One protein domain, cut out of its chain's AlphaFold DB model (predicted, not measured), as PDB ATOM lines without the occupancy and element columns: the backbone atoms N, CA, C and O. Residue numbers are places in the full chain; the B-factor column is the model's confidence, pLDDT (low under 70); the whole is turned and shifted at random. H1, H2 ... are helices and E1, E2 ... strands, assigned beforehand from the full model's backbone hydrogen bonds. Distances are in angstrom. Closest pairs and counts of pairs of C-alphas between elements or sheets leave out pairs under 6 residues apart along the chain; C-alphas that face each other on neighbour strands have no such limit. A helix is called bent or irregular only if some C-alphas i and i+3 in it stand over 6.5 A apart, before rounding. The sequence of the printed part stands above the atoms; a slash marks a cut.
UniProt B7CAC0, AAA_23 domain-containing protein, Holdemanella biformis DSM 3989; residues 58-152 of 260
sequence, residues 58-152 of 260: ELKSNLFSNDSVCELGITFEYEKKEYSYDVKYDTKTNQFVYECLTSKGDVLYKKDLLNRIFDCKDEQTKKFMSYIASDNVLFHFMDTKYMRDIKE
ATOM      1  N   GLU A  58     111.452  92.906 121.210       88.88
ATOM      2  CA  GLU A  58     111.787  92.936 122.636       88.88
ATOM      3  C   GLU A  58     113.270  93.263 122.819       88.88
ATOM      4  O   GLU A  58     114.096  92.408 123.134       88.88
ATOM      5  N   LEU A  59     113.614  94.531 122.602       92.38
ATOM      6  CA  LEU A  59     114.977  95.030 122.727       92.38
ATOM      7  C   LEU A  59     115.061  96.074 123.838       92.38
ATOM      8  O   LEU A  59     114.204  96.946 123.958       92.38
ATOM      9  N   LYS A  60     116.110  95.985 124.656       92.19
ATOM     10  CA  LYS A  60     116.392  96.955 125.718       92.19
ATOM     11  C   LYS A  60     117.747  97.591 125.464       92.19
ATOM     12  O   LYS A  60     118.712  96.870 125.213       92.19
ATOM     13  N   SER A  61     117.810  98.914 125.551       92.94
ATOM     14  CA  SER A  61     119.077  99.643 125.587       92.94
ATOM     15  C   SER A  61     119.868  99.267 126.831       92.94
ATOM     16  O   SER A  61     119.311  98.841 127.850       92.94
ATOM     17  N   ASN A  62     121.187  99.369 126.722       92.44
ATOM     18  CA  ASN A  62     122.068  99.142 127.850       92.44
ATOM     19  C   ASN A  62     121.833 100.206 128.932       92.44
ATOM     20  O   ASN A  62     121.729 101.394 128.644       92.44
ATOM     21  N   LEU A  63     121.748  99.767 130.188       83.44
ATOM     22  CA  LEU A  63     121.430 100.653 131.311       83.44
ATOM     23  C   LEU A  63     122.552 101.656 131.629       83.44
ATOM     24  O   LEU A  63     122.270 102.701 132.204       83.44
ATOM     25  N   PHE A  64     123.795 101.349 131.258       83.69
ATOM     26  CA  PHE A  64     124.984 102.140 131.588       83.69
ATOM     27  C   PHE A  64     125.438 103.048 130.436       83.69
ATOM     28  O   PHE A  64     126.163 104.012 130.660       83.69
ATOM     29  N   SER A  65     124.979 102.799 129.204       81.06
ATOM     30  CA  SER A  65     125.371 103.601 128.037       81.06
ATOM     31  C   SER A  65     124.736 104.997 128.004       81.06
ATOM     32  O   SER A  65     125.204 105.852 127.253       81.06
ATOM     33  N   ASN A  66     123.655 105.230 128.764       84.12
ATOM     34  CA  ASN A  66     122.782 106.412 128.655       84.12
ATOM     35  C   ASN A  66     122.272 106.691 127.222       84.12
ATOM     36  O   ASN A  66     121.802 107.791 126.927       84.12
ATOM     37  N   ASP A  67     122.322 105.689 126.343       91.44
ATOM     38  CA  ASP A  67     121.955 105.786 124.935       91.44
ATOM     39  C   ASP A  67     120.817 104.809 124.636       91.44
ATOM     40  O   ASP A  67     120.929 103.608 124.888       91.44
ATOM     41  N   SER A  68     119.704 105.324 124.111       94.56
ATOM     42  CA  SER A  68     118.548 104.500 123.757       94.56
ATOM     43  C   SER A  68     118.703 103.781 122.422       94.56
ATOM     44  O   SER A  68     117.890 102.898 122.128       94.56
ATOM     45  N   VAL A  69     119.722 104.138 121.635       96.81
ATOM     46  CA  VAL A  69     120.009 103.563 120.326       96.81
ATOM     47  C   VAL A  69     120.861 102.308 120.481       96.81
ATOM     48  O   VAL A  69     122.062 102.357 120.752       96.81
ATOM     49  N   CYS A  70     120.226 101.166 120.254       97.12
ATOM     50  CA  CYS A  70     120.886  99.874 120.140       97.12
ATOM     51  C   CYS A  70     121.439  99.689 118.726       97.12
ATOM     52  O   CYS A  70     120.744 100.005 117.761       97.12
ATOM     53  N   GLU A  71     122.631  99.110 118.588       97.75
ATOM     54  CA  GLU A  71     123.193  98.712 117.291       97.75
ATOM     55  C   GLU A  71     123.208  97.178 117.203       97.75
ATOM     56  O   GLU A  71     123.668  96.497 118.126       97.75
ATOM     57  N   LEU A  72     122.663  96.637 116.113       98.12
ATOM     58  CA  LEU A  72     122.543  95.203 115.860       98.12
ATOM     59  C   LEU A  72     123.037  94.899 114.449       98.12
ATOM     60  O   LEU A  72     122.773  95.671 113.531       98.12
ATOM     61  N   GLY A  73     123.711  93.770 114.272       98.25
ATOM     62  CA  GLY A  73     124.272  93.361 112.994       98.25
ATOM     63  C   GLY A  73     124.282  91.851 112.821       98.25
ATOM     64  O   GLY A  73     124.709  91.110 113.705       98.25
ATOM     65  N   ILE A  74     123.817  91.370 111.678       98.19
ATOM     66  CA  ILE A  74     123.916  89.956 111.313       98.19
ATOM     67  C   ILE A  74     124.635  89.823 109.981       98.19
ATOM     68  O   ILE A  74     124.365  90.574 109.049       98.19
ATOM     69  N   THR A  75     125.511  88.835 109.881       98.31
ATOM     70  CA  THR A  75     126.004  88.314 108.609       98.31
ATOM     71  C   THR A  75     125.548  86.871 108.489       98.31
ATOM     72  O   THR A  75     125.687  86.089 109.434       98.31
ATOM     73  N   PHE A  76     124.968  86.514 107.350       97.31
ATOM     74  CA  PHE A  76     124.449  85.175 107.115       97.31
ATOM     75  C   PHE A  76     124.626  84.738 105.665       97.31
ATOM     76  O   PHE A  76     124.608  85.550 104.740       97.31
ATOM     77  N   GLU A  77     124.746  83.426 105.479       95.31
ATOM     78  CA  GLU A  77     124.659  82.798 104.167       95.31
ATOM     79  C   GLU A  77     123.226  82.326 103.896       95.31
ATOM     80  O   GLU A  77     122.637  81.593 104.704       95.31
ATOM     81  N   TYR A  78     122.688  82.707 102.739       94.50
ATOM     82  CA  TYR A  78     121.429  82.212 102.193       94.50
ATOM     83  C   TYR A  78     121.596  81.941 100.692       94.50
ATOM     84  O   TYR A  78     122.078  82.799  99.955       94.50
ATOM     85  N   GLU A  79     121.242  80.732 100.241       91.94
ATOM     86  CA  GLU A  79     121.416  80.287  98.845       91.94
ATOM     87  C   GLU A  79     122.838  80.534  98.287       91.94
ATOM     88  O   GLU A  79     123.014  81.017  97.165       91.94
ATOM     89  N   LYS A  80     123.875  80.201  99.077       91.12
ATOM     90  CA  LYS A  80     125.306  80.386  98.738       91.12
ATOM     91  C   LYS A  80     125.721  81.845  98.502       91.12
ATOM     92  O   LYS A  80     126.721  82.122  97.831       91.12
ATOM     93  N   LYS A  81     124.933  82.794  99.002       94.75
ATOM     94  CA  LYS A  81     125.252  84.220  99.000       94.75
ATOM     95  C   LYS A  81     125.330  84.721 100.428       94.75
ATOM     96  O   LYS A  81     124.469  84.421 101.248       94.75
ATOM     97  N   GLU A  82     126.354  85.519 100.678       96.94
ATOM     98  CA  GLU A  82     126.543  86.214 101.940       96.94
ATOM     99  C   GLU A  82     125.815  87.561 101.917       96.94
ATOM    100  O   GLU A  82     125.930  88.332 100.954       96.94
ATOM    101  N   TYR A  83     125.098  87.841 102.999       98.19
ATOM    102  CA  TYR A  83     124.458  89.119 103.270       98.19
ATOM    103  C   TYR A  83     124.899  89.610 104.644       98.19
ATOM    104  O   TYR A  83     124.868  88.840 105.603       98.19
ATOM    105  N   SER A  84     125.260  90.888 104.744       98.44
ATOM    106  CA  SER A  84     125.463  91.569 106.022       98.44
ATOM    107  C   SER A  84     124.428  92.674 106.174       98.44
ATOM    108  O   SER A  84     124.229  93.480 105.263       98.44
ATOM    109  N   TYR A  85     123.744  92.691 107.312       98.56
ATOM    110  CA  TYR A  85     122.702  93.652 107.622       98.56
ATOM    111  C   TYR A  85     122.918  94.252 109.001       98.56
ATOM    112  O   TYR A  85     122.875  93.535 110.000       98.56
ATOM    113  N   ASP A  86     123.111  95.565 109.034       98.38
ATOM    114  CA  ASP A  86     123.295  96.341 110.255       98.38
ATOM    115  C   ASP A  86     122.135  97.323 110.435       98.38
ATOM    116  O   ASP A  86     121.747  98.035 109.503       98.38
ATOM    117  N   VAL A  87     121.597  97.391 111.650       98.06
ATOM    118  CA  VAL A  87     120.499  98.281 112.036       98.06
ATOM    119  C   VAL A  87     120.817  99.024 113.324       98.06
ATOM    120  O   VAL A  87     121.484  98.503 114.221       98.06
ATOM    121  N   LYS A  88     120.290 100.245 113.444       97.94
ATOM    122  CA  LYS A  88     120.234 100.959 114.722       97.94
ATOM    123  C   LYS A  88     118.792 101.257 115.086       97.94
ATOM    124  O   LYS A  88     118.074 101.869 114.296       97.94
ATOM    125  N   TYR A  89     118.397 100.838 116.280       97.19
ATOM    126  CA  TYR A  89     117.030 100.932 116.774       97.19
ATOM    127  C   TYR A  89     116.978 101.762 118.051       97.19
ATOM    128  O   TYR A  89     117.616 101.419 119.048       97.19
ATOM    129  N   ASP A  90     116.209 102.845 118.028       96.50
ATOM    130  CA  ASP A  90     115.956 103.679 119.194       96.50
ATOM    131  C   ASP A  90     114.798 103.105 120.019       96.50
ATOM    132  O   ASP A  90     113.628 103.178 119.645       96.50
ATOM    133  N   THR A  91     115.140 102.564 121.184       95.06
ATOM    134  CA  THR A  91     114.195 101.941 122.123       95.06
ATOM    135  C   THR A  91     113.235 102.924 122.799       95.06
ATOM    136  O   THR A  91     112.247 102.490 123.387       95.06
ATOM    137  N   LYS A  92     113.488 104.241 122.740       94.06
ATOM    138  CA  LYS A  92     112.565 105.259 123.278       94.06
ATOM    139  C   LYS A  92     111.472 105.616 122.282       94.06
ATOM    140  O   LYS A  92     110.313 105.752 122.666       94.06
ATOM    141  N   THR A  93     111.846 105.796 121.020       94.62
ATOM    142  CA  THR A  93     110.925 106.197 119.947       94.62
ATOM    143  C   THR A  93     110.343 105.006 119.190       94.62
ATOM    144  O   THR A  93     109.362 105.172 118.469       94.62
ATOM    145  N   ASN A  94     110.897 103.806 119.394       94.38
ATOM    146  CA  ASN A  94     110.602 102.583 118.650       94.38
ATOM    147  C   ASN A  94     110.860 102.733 117.143       94.38
ATOM    148  O   ASN A  94     110.053 102.288 116.329       94.38
ATOM    149  N   GLN A  95     111.971 103.382 116.777       95.44
ATOM    150  CA  GLN A  95     112.303 103.684 115.384       95.44
ATOM    151  C   GLN A  95     113.681 103.165 114.967       95.44
ATOM    152  O   GLN A  95     114.661 103.257 115.706       95.44
ATOM    153  N   PHE A  96     113.769 102.684 113.732       97.06
ATOM    154  CA  PHE A  96     115.005 102.395 113.021       97.06
ATOM    155  C   PHE A  96     115.613 103.691 112.491       97.06
ATOM    156  O   PHE A  96     115.119 104.295 111.541       97.06
ATOM    157  N   VAL A  97     116.705 104.130 113.110       97.12
ATOM    158  CA  VAL A  97     117.411 105.364 112.725       97.12
ATOM    159  C   VAL A  97     118.527 105.112 111.712       97.12
ATOM    160  O   VAL A  97     119.041 106.053 111.102       97.12
ATOM    161  N   TYR A  98     118.893 103.844 111.522       98.12
ATOM    162  CA  TYR A  98     119.898 103.398 110.568       98.12
ATOM    163  C   TYR A  98     119.602 101.976 110.092       98.12
ATOM    164  O   TYR A  98     119.251 101.116 110.900       98.12
ATOM    165  N   GLU A  99     119.831 101.731 108.807       98.00
ATOM    166  CA  GLU A  99     119.799 100.424 108.158       98.00
ATOM    167  C   GLU A  99     120.861 100.386 107.052       98.00
ATOM    168  O   GLU A  99     120.968 101.322 106.254       98.00
ATOM    169  N   CYS A 100     121.627  99.305 106.960       98.25
ATOM    170  CA  CYS A 100     122.588  99.095 105.884       98.25
ATOM    171  C   CYS A 100     122.635  97.620 105.516       98.25
ATOM    172  O   CYS A 100     122.944  96.780 106.358       98.25
ATOM    173  N   LEU A 101     122.332  97.317 104.256       98.56
ATOM    174  CA  LEU A 101     122.426  95.979 103.692       98.56
ATOM    175  C   LEU A 101     123.564  95.930 102.682       98.56
ATOM    176  O   LEU A 101     123.581  96.708 101.725       98.56
ATOM    177  N   THR A 102     124.463  94.967 102.851       98.25
ATOM    178  CA  THR A 102     125.542  94.682 101.910       98.25
ATOM    179  C   THR A 102     125.567  93.209 101.502       98.25
ATOM    180  O   THR A 102     125.058  92.333 102.204       98.25
ATOM    181  N   SER A 103     126.146  92.923 100.339       96.69
ATOM    182  CA  SER A 103     126.448  91.562  99.889       96.69
ATOM    183  C   SER A 103     127.767  91.573  99.126       96.69
ATOM    184  O   SER A 103     127.921  92.353  98.189       96.69
ATOM    185  N   LYS A 104     128.734  90.744  99.538       89.69
ATOM    186  CA  LYS A 104     130.097  90.702  98.965       89.69
ATOM    187  C   LYS A 104     130.782  92.080  98.880       89.69
ATOM    188  O   LYS A 104     131.453  92.384  97.900       89.69
ATOM    189  N   GLY A 105     130.581  92.925  99.892       86.81
ATOM    190  CA  GLY A 105     131.133  94.286  99.951       86.81
ATOM    191  C   GLY A 105     130.327  95.352  99.199       86.81
ATOM    192  O   GLY A 105     130.516  96.539  99.457       86.81
ATOM    193  N   ASP A 106     129.379  94.966  98.344       94.94
ATOM    194  CA  ASP A 106     128.491  95.914  97.674       94.94
ATOM    195  C   ASP A 106     127.367  96.366  98.606       94.94
ATOM    196  O   ASP A 106     126.614  95.538  99.123       94.94
ATOM    197  N   VAL A 107     127.165  97.678  98.728       97.19
ATOM    198  CA  VAL A 107     125.980  98.242  99.389       97.19
ATOM    199  C   VAL A 107     124.755  98.044  98.492       97.19
ATOM    200  O   VAL A 107     124.707  98.526  97.361       97.19
ATOM    201  N   LEU A 108     123.758  97.313  98.990       97.75
ATOM    202  CA  LEU A 108     122.466  97.108  98.328       97.75
ATOM    203  C   LEU A 108     121.509  98.265  98.637       97.75
ATOM    204  O   LEU A 108     120.880  98.820  97.732       97.75
ATOM    205  N   TYR A 109     121.444  98.662  99.910       97.81
ATOM    206  CA  TYR A 109     120.856  99.929 100.330       97.81
ATOM    207  C   TYR A 109     121.420 100.393 101.675       97.81
ATOM    208  O   TYR A 109     121.889  99.592 102.485       97.81
ATOM    209  N   LYS A 110     121.334 101.701 101.911       98.00
ATOM    210  CA  LYS A 110     121.683 102.369 103.161       98.00
ATOM    211  C   LYS A 110     120.684 103.487 103.449       98.00
ATOM    212  O   LYS A 110     120.568 104.436 102.674       98.00
ATOM    213  N   LYS A 111     119.984 103.380 104.577       97.50
ATOM    214  CA  LYS A 111     119.084 104.401 105.126       97.50
ATOM    215  C   LYS A 111     119.684 104.890 106.438       97.50
ATOM    216  O   LYS A 111     119.713 104.151 107.407       97.50
ATOM    217  N   ASP A 112     120.178 106.116 106.476       97.12
ATOM    218  CA  ASP A 112     120.780 106.724 107.663       97.12
ATOM    219  C   ASP A 112     120.077 108.053 107.942       97.12
ATOM    220  O   ASP A 112     120.330 109.060 107.275       97.12
ATOM    221  N   LEU A 113     119.165 108.048 108.915       94.88
ATOM    222  CA  LEU A 113     118.396 109.238 109.280       94.88
ATOM    223  C   LEU A 113     119.260 110.275 110.001       94.88
ATOM    224  O   LEU A 113     118.999 111.473 109.886       94.88
ATOM    225  N   LEU A 114     120.292 109.821 110.714       90.25
ATOM    226  CA  LEU A 114     121.178 110.670 111.507       90.25
ATOM    227  C   LEU A 114     122.053 111.533 110.593       90.25
ATOM    228  O   LEU A 114     122.173 112.737 110.802       90.25
ATOM    229  N   ASN A 115     122.607 110.924 109.543       95.38
ATOM    230  CA  ASN A 115     123.489 111.595 108.584       95.38
ATOM    231  C   ASN A 115     122.783 112.011 107.284       95.38
ATOM    232  O   ASN A 115     123.424 112.563 106.390       95.38
ATOM    233  N   ARG A 116     121.473 111.752 107.162       94.88
ATOM    234  CA  ARG A 116     120.658 111.993 105.956       94.88
ATOM    235  C   ARG A 116     121.214 111.315 104.700       94.88
ATOM    236  O   ARG A 116     121.203 111.896 103.615       94.88
ATOM    237  N   ILE A 117     121.691 110.080 104.844       96.56
ATOM    238  CA  ILE A 117     122.188 109.275 103.722       96.56
ATOM    239  C   ILE A 117     121.077 108.320 103.291       96.56
ATOM    240  O   ILE A 117     120.618 107.496 104.079       96.56
ATOM    241  N   PHE A 118     120.668 108.425 102.031       96.56
ATOM    242  CA  PHE A 118     119.639 107.581 101.428       96.56
ATOM    243  C   PHE A 118     120.168 107.045 100.104       96.56
ATOM    244  O   PHE A 118     120.190 107.754  99.097       96.56
ATOM    245  N   ASP A 119     120.640 105.805 100.121       96.94
ATOM    246  CA  ASP A 119     121.209 105.160  98.947       96.94
ATOM    247  C   ASP A 119     120.622 103.767  98.747       96.94
ATOM    248  O   ASP A 119     120.341 103.051  99.706       96.94
ATOM    249  N   CYS A 120     120.405 103.390  97.494       97.38
ATOM    250  CA  CYS A 120     119.862 102.093  97.117       97.38
ATOM    251  C   CYS A 120     120.175 101.818  95.649       97.38
ATOM    252  O   CYS A 120     120.088 102.728  94.825       97.38
ATOM    253  N   LYS A 121     120.485 100.558  95.317       96.50
ATOM    254  CA  LYS A 121     120.657 100.120  93.921       96.50
ATOM    255  C   LYS A 121     119.367 100.252  93.094       96.50
ATOM    256  O   LYS A 121     119.442 100.348  91.874       96.50
ATOM    257  N   ASP A 122     118.199 100.253  93.738       96.81
ATOM    258  CA  ASP A 122     116.911 100.499  93.091       96.81
ATOM    259  C   ASP A 122     116.522 101.983  93.163       96.81
ATOM    260  O   ASP A 122     116.198 102.520  94.224       96.81
ATOM    261  N   GLU A 123     116.512 102.645  92.004       95.62
ATOM    262  CA  GLU A 123     116.243 104.082  91.874       95.62
ATOM    263  C   GLU A 123     114.838 104.484  92.334       95.62
ATOM    264  O   GLU A 123     114.644 105.575  92.874       95.62
ATOM    265  N   GLN A 124     113.839 103.616  92.137       94.00
ATOM    266  CA  GLN A 124     112.497 103.888  92.643       94.00
ATOM    267  C   GLN A 124     112.519 103.925  94.169       94.00
ATOM    268  O   GLN A 124     112.020 104.882  94.759       94.00
ATOM    269  N   THR A 125     113.147 102.938  94.808       95.44
ATOM    270  CA  THR A 125     113.274 102.920  96.264       95.44
ATOM    271  C   THR A 125     114.039 104.134  96.768       95.44
ATOM    272  O   THR A 125     113.533 104.853  97.631       95.44
ATOM    273  N   LYS A 126     115.195 104.435  96.167       96.00
ATOM    274  CA  LYS A 126     116.043 105.577  96.530       96.00
ATOM    275  C   LYS A 126     115.281 106.905  96.568       96.00
ATOM    276  O   LYS A 126     115.447 107.672  97.512       96.00
ATOM    277  N   LYS A 127     114.396 107.155  95.594       93.38
ATOM    278  CA  LYS A 127     113.571 108.378  95.522       93.38
ATOM    279  C   LYS A 127     112.604 108.539  96.693       93.38
ATOM    280  O   LYS A 127     112.312 109.668  97.077       93.38
ATOM    281  N   PHE A 128     112.089 107.434  97.228       92.19
ATOM    282  CA  PHE A 128     111.066 107.459  98.271       92.19
ATOM    283  C   PHE A 128     111.620 107.224  99.681       92.19
ATOM    284  O   PHE A 128     110.937 107.554 100.644       92.19
ATOM    285  N   MET A 129     112.854 106.724  99.818       92.75
ATOM    286  CA  MET A 129     113.461 106.328 101.098       92.75
ATOM    287  C   MET A 129     113.373 107.374 102.216       92.75
ATOM    288  O   MET A 129     113.181 107.001 103.373       92.75
ATOM    289  N   SER A 130     113.495 108.662 101.889       90.88
ATOM    290  CA  SER A 130     113.447 109.757 102.866       90.88
ATOM    291  C   SER A 130     112.048 110.042 103.426       90.88
ATOM    292  O   SER A 130     111.943 110.704 104.456       90.88
ATOM    293  N   TYR A 131     110.985 109.553 102.780       88.81
ATOM    294  CA  TYR A 131     109.590 109.784 103.180       88.81
ATOM    295  C   TYR A 131     108.971 108.601 103.933       88.81
ATOM    296  O   TYR A 131     107.848 108.702 104.421       88.81
ATOM    297  N   ILE A 132     109.672 107.468 104.002       88.50
ATOM    298  CA  ILE A 132     109.143 106.239 104.596       88.50
ATOM    299  C   ILE A 132     109.251 106.323 106.113       88.50
ATOM    300  O   ILE A 132     110.296 106.699 106.659       88.50
ATOM    301  N   ALA A 133     108.176 105.909 106.785       87.50
ATOM    302  CA  ALA A 133     108.154 105.747 108.228       87.50
ATOM    303  C   ALA A 133     109.290 104.825 108.706       87.50
ATOM    304  O   ALA A 133     109.897 104.070 107.944       87.50
ATOM    305  N   SER A 134     109.660 104.965 109.971       91.25
ATOM    306  CA  SER A 134     110.847 104.298 110.517       91.25
ATOM    307  C   SER A 134     110.508 103.386 111.688       91.25
ATOM    308  O   SER A 134     111.391 102.974 112.415       91.25
ATOM    309  N   ASP A 135     109.235 103.059 111.875       90.94
ATOM    310  CA  ASP A 135     108.736 102.080 112.844       90.94
ATOM    311  C   ASP A 135     109.030 100.625 112.431       90.94
ATOM    312  O   ASP A 135     109.131  99.765 113.300       90.94
ATOM    313  N   ASN A 136     109.266 100.364 111.137       90.94
ATOM    314  CA  ASN A 136     109.754  99.081 110.608       90.94
ATOM    315  C   ASN A 136     110.946  99.272 109.652       90.94
ATOM    316  O   ASN A 136     111.212 100.376 109.173       90.94
ATOM    317  N   VAL A 137     111.640  98.174 109.350       95.44
ATOM    318  CA  VAL A 137     112.752  98.146 108.386       95.44
ATOM    319  C   VAL A 137     112.276  98.337 106.943       95.44
ATOM    320  O   VAL A 137     111.165  97.947 106.570       95.44
ATOM    321  N   LEU A 138     113.132  98.929 106.109       96.06
ATOM    322  CA  LEU A 138     112.800  99.440 104.775       96.06
ATOM    323  C   LEU A 138     112.133  98.404 103.860       96.06
ATOM    324  O   LEU A 138     111.143  98.712 103.191       96.06
ATOM    325  N   PHE A 139     112.659  97.178 103.834       96.19
ATOM    326  CA  PHE A 139     112.172  96.119 102.947       96.19
ATOM    327  C   PHE A 139     110.767  95.614 103.312       96.19
ATOM    328  O   PHE A 139     110.145  94.926 102.507       96.19
ATOM    329  N   HIS A 140     110.226  95.954 104.491       95.81
ATOM    330  CA  HIS A 140     108.822  95.671 104.817       95.81
ATOM    331  C   HIS A 140     107.852  96.726 104.289       95.81
ATOM    332  O   HIS A 140     106.688  96.390 104.074       95.81
ATOM    333  N   PHE A 141     108.316  97.957 104.056       92.00
ATOM    334  CA  PHE A 141     107.489  99.061 103.559       92.00
ATOM    335  C   PHE A 141     107.464  99.173 102.039       92.00
ATOM    336  O   PHE A 141     106.438  99.539 101.466       92.00
ATOM    337  N   MET A 142     108.592  98.906 101.385       93.50
ATOM    338  CA  MET A 142     108.732  99.126  99.950       93.50
ATOM    339  C   MET A 142     108.297  97.911  99.140       93.50
ATOM    340  O   MET A 142     108.774  96.805  99.363       93.50
ATOM    341  N   ASP A 143     107.435  98.142  98.147       92.31
ATOM    342  CA  ASP A 143     106.866  97.082  97.297       92.31
ATOM    343  C   ASP A 143     107.494  97.013  95.889       92.31
ATOM    344  O   ASP A 143     107.011  96.335  94.974       92.31
ATOM    345  N   THR A 144     108.615  97.710  95.685       95.81
ATOM    346  CA  THR A 144     109.397  97.544  94.455       95.81
ATOM    347  C   THR A 144     109.830  96.083  94.335       95.81
ATOM    348  O   THR A 144     110.010  95.386  95.336       95.81
ATOM    349  N   LYS A 145     109.999  95.585  93.104       97.19
ATOM    350  CA  LYS A 145     110.455  94.201  92.892       97.19
ATOM    351  C   LYS A 145     111.746  93.922  93.676       97.19
ATOM    352  O   LYS A 145     111.837  92.920  94.366       97.19
ATOM    353  N   TYR A 146     112.684  94.865  93.630       97.00
ATOM    354  CA  TYR A 146     113.952  94.785  94.346       97.00
ATOM    355  C   TYR A 146     113.779  94.586  95.860       97.00
ATOM    356  O   TYR A 146     114.447  93.747  96.461       97.00
ATOM    357  N   MET A 147     112.855  95.325  96.478       97.12
ATOM    358  CA  MET A 147     112.598  95.232  97.917       97.12
ATOM    359  C   MET A 147     111.814  93.975  98.291       97.12
ATOM    360  O   MET A 147     112.076  93.400  99.346       97.12
ATOM    361  N   ARG A 148     110.930  93.488  97.411       97.81
ATOM    362  CA  ARG A 148     110.278  92.182  97.578       97.81
ATOM    363  C   ARG A 148     111.281  91.031  97.561       97.81
ATOM    364  O   ARG A 148     111.204  90.181  98.444       97.81
ATOM    365  N   ASP A 149     112.244  91.049  96.641       97.62
ATOM    366  CA  ASP A 149     113.294  90.025  96.560       97.62
ATOM    367  C   ASP A 149     114.167  90.031  97.838       97.62
ATOM    368  O   ASP A 149     114.445  88.982  98.421       97.62
ATOM    369  N   ILE A 150     114.542  91.218  98.343       98.06
ATOM    370  CA  ILE A 150     115.253  91.357  99.630       98.06
ATOM    371  C   ILE A 150     114.396  90.821 100.781       98.06
ATOM    372  O   ILE A 150     114.871  90.025 101.590       98.06
ATOM    373  N   LYS A 151     113.128  91.232 100.866       98.31
ATOM    374  CA  LYS A 151     112.209  90.774 101.911       98.31
ATOM    375  C   LYS A 151     112.085  89.254 101.918       98.31
ATOM    376  O   LYS A 151     112.089  88.661 102.993       98.31
ATOM    377  N   GLU A 152     111.989  88.628 100.749       98.31
ATOM    378  CA  GLU A 152     111.907  87.175 100.623       98.31
ATOM    379  C   GLU A 152     113.145  86.485 101.203       98.31
ATOM    380  O   GLU A 152     112.991  85.583 102.024       98.31
TER     381      GLU A 152
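Overview. This is residues 58 to 152 of the 260 residues of the protein "AAA_23 domain-containing protein" of Holdemanella biformis DSM 3989 (UniProt B7CAC0). One twisted sheet of five antiparallel strands makes a wall, with three short helices gathered on one side of it and the other side bare. E1 and E2, the longest strands, make a long hairpin at one edge; H1 runs along E5 at the other edge, while H2 and H3 only graze the sheet. The 95 printed residues hold five named strands and then three named helices, E1 E2 E3 E4 E5 H1 H2 H3, and the sheet's order is E1 - E2 - E3 - E4 - E5. The class is mixed, and the whole is compact, with a radius of gyration of the C-alphas of 13.7 A and spans of 40 by 31 by 22 A.

Along the chain. Start at Glu 58 and pass residues 58 to 68, which belong to no named element. Find C-alpha 69 at (120.009, 103.563, 120.326); from there E1, residues 69 to 78, runs 28.0 A. E2, residues 81 to 90, runs 29.5 A, and E3, residues 95 to 103, runs 24.2 A and bends by 50 degrees at residue 98. E4, residues 106 to 112, measures 16.6 A, and E5, residues 117 to 120, 10.0 A. H1, residues 123 to 131, measures 14.3 A and is irregular: C-alphas 127 and 130 are 7.5 A apart. H2, residues 138 to 141, measures 5.5 A; H3, residues 145 to 152, measures 10.5 A and ends with C-alpha 152 at (111.907, 87.175, 100.623).

Arrangement. The five strands form a meander, each the antiparallel neighbour of the one before. Look for N 74 and O 85 between E1 and E2, 2.9 A apart and within hydrogen-bond range; likewise N 86 and O 100 between E2 and E3, 2.9 A, N 101 and O 109 between E3 and E4, 2.9 A, and N 110 and O 119 between E4 and E5, 2.8 A. H1 is on the sheet over E5, at a height of 7.5 A, and runs along the strands at 20 degrees to E5 on the local plane; their closest C-alphas, of Cys 120 and Lys 126, are 5.2 A apart. H2 only grazes the sheet with residues 138 to 139, and H3 with residues 146 to 150. H2 and H3 touch, closest at the C-alphas of Phe 139 and Met 147, 5.1 A. H1 and H3 are close but not clearly touching, closest at the C-alphas of Thr 125 and Met 147, 7.9 A. Every O i to N i+4 pair is within hydrogen-bond range in H3; in H1 2 of 5 are, beside 3 of 6 O i to N i+3 pairs, and H2 is too short for an i+4 pair.

Size, cuts and confidence. The two C-alphas farthest apart, of Phe 64 and Lys 145, are 42.1 A from each other. The printed part has no cut and no long link; the link from H1 to H2 is short, and the others are tight. The mean pLDDT of the printed part is 94.8, and no printed residue is under 70.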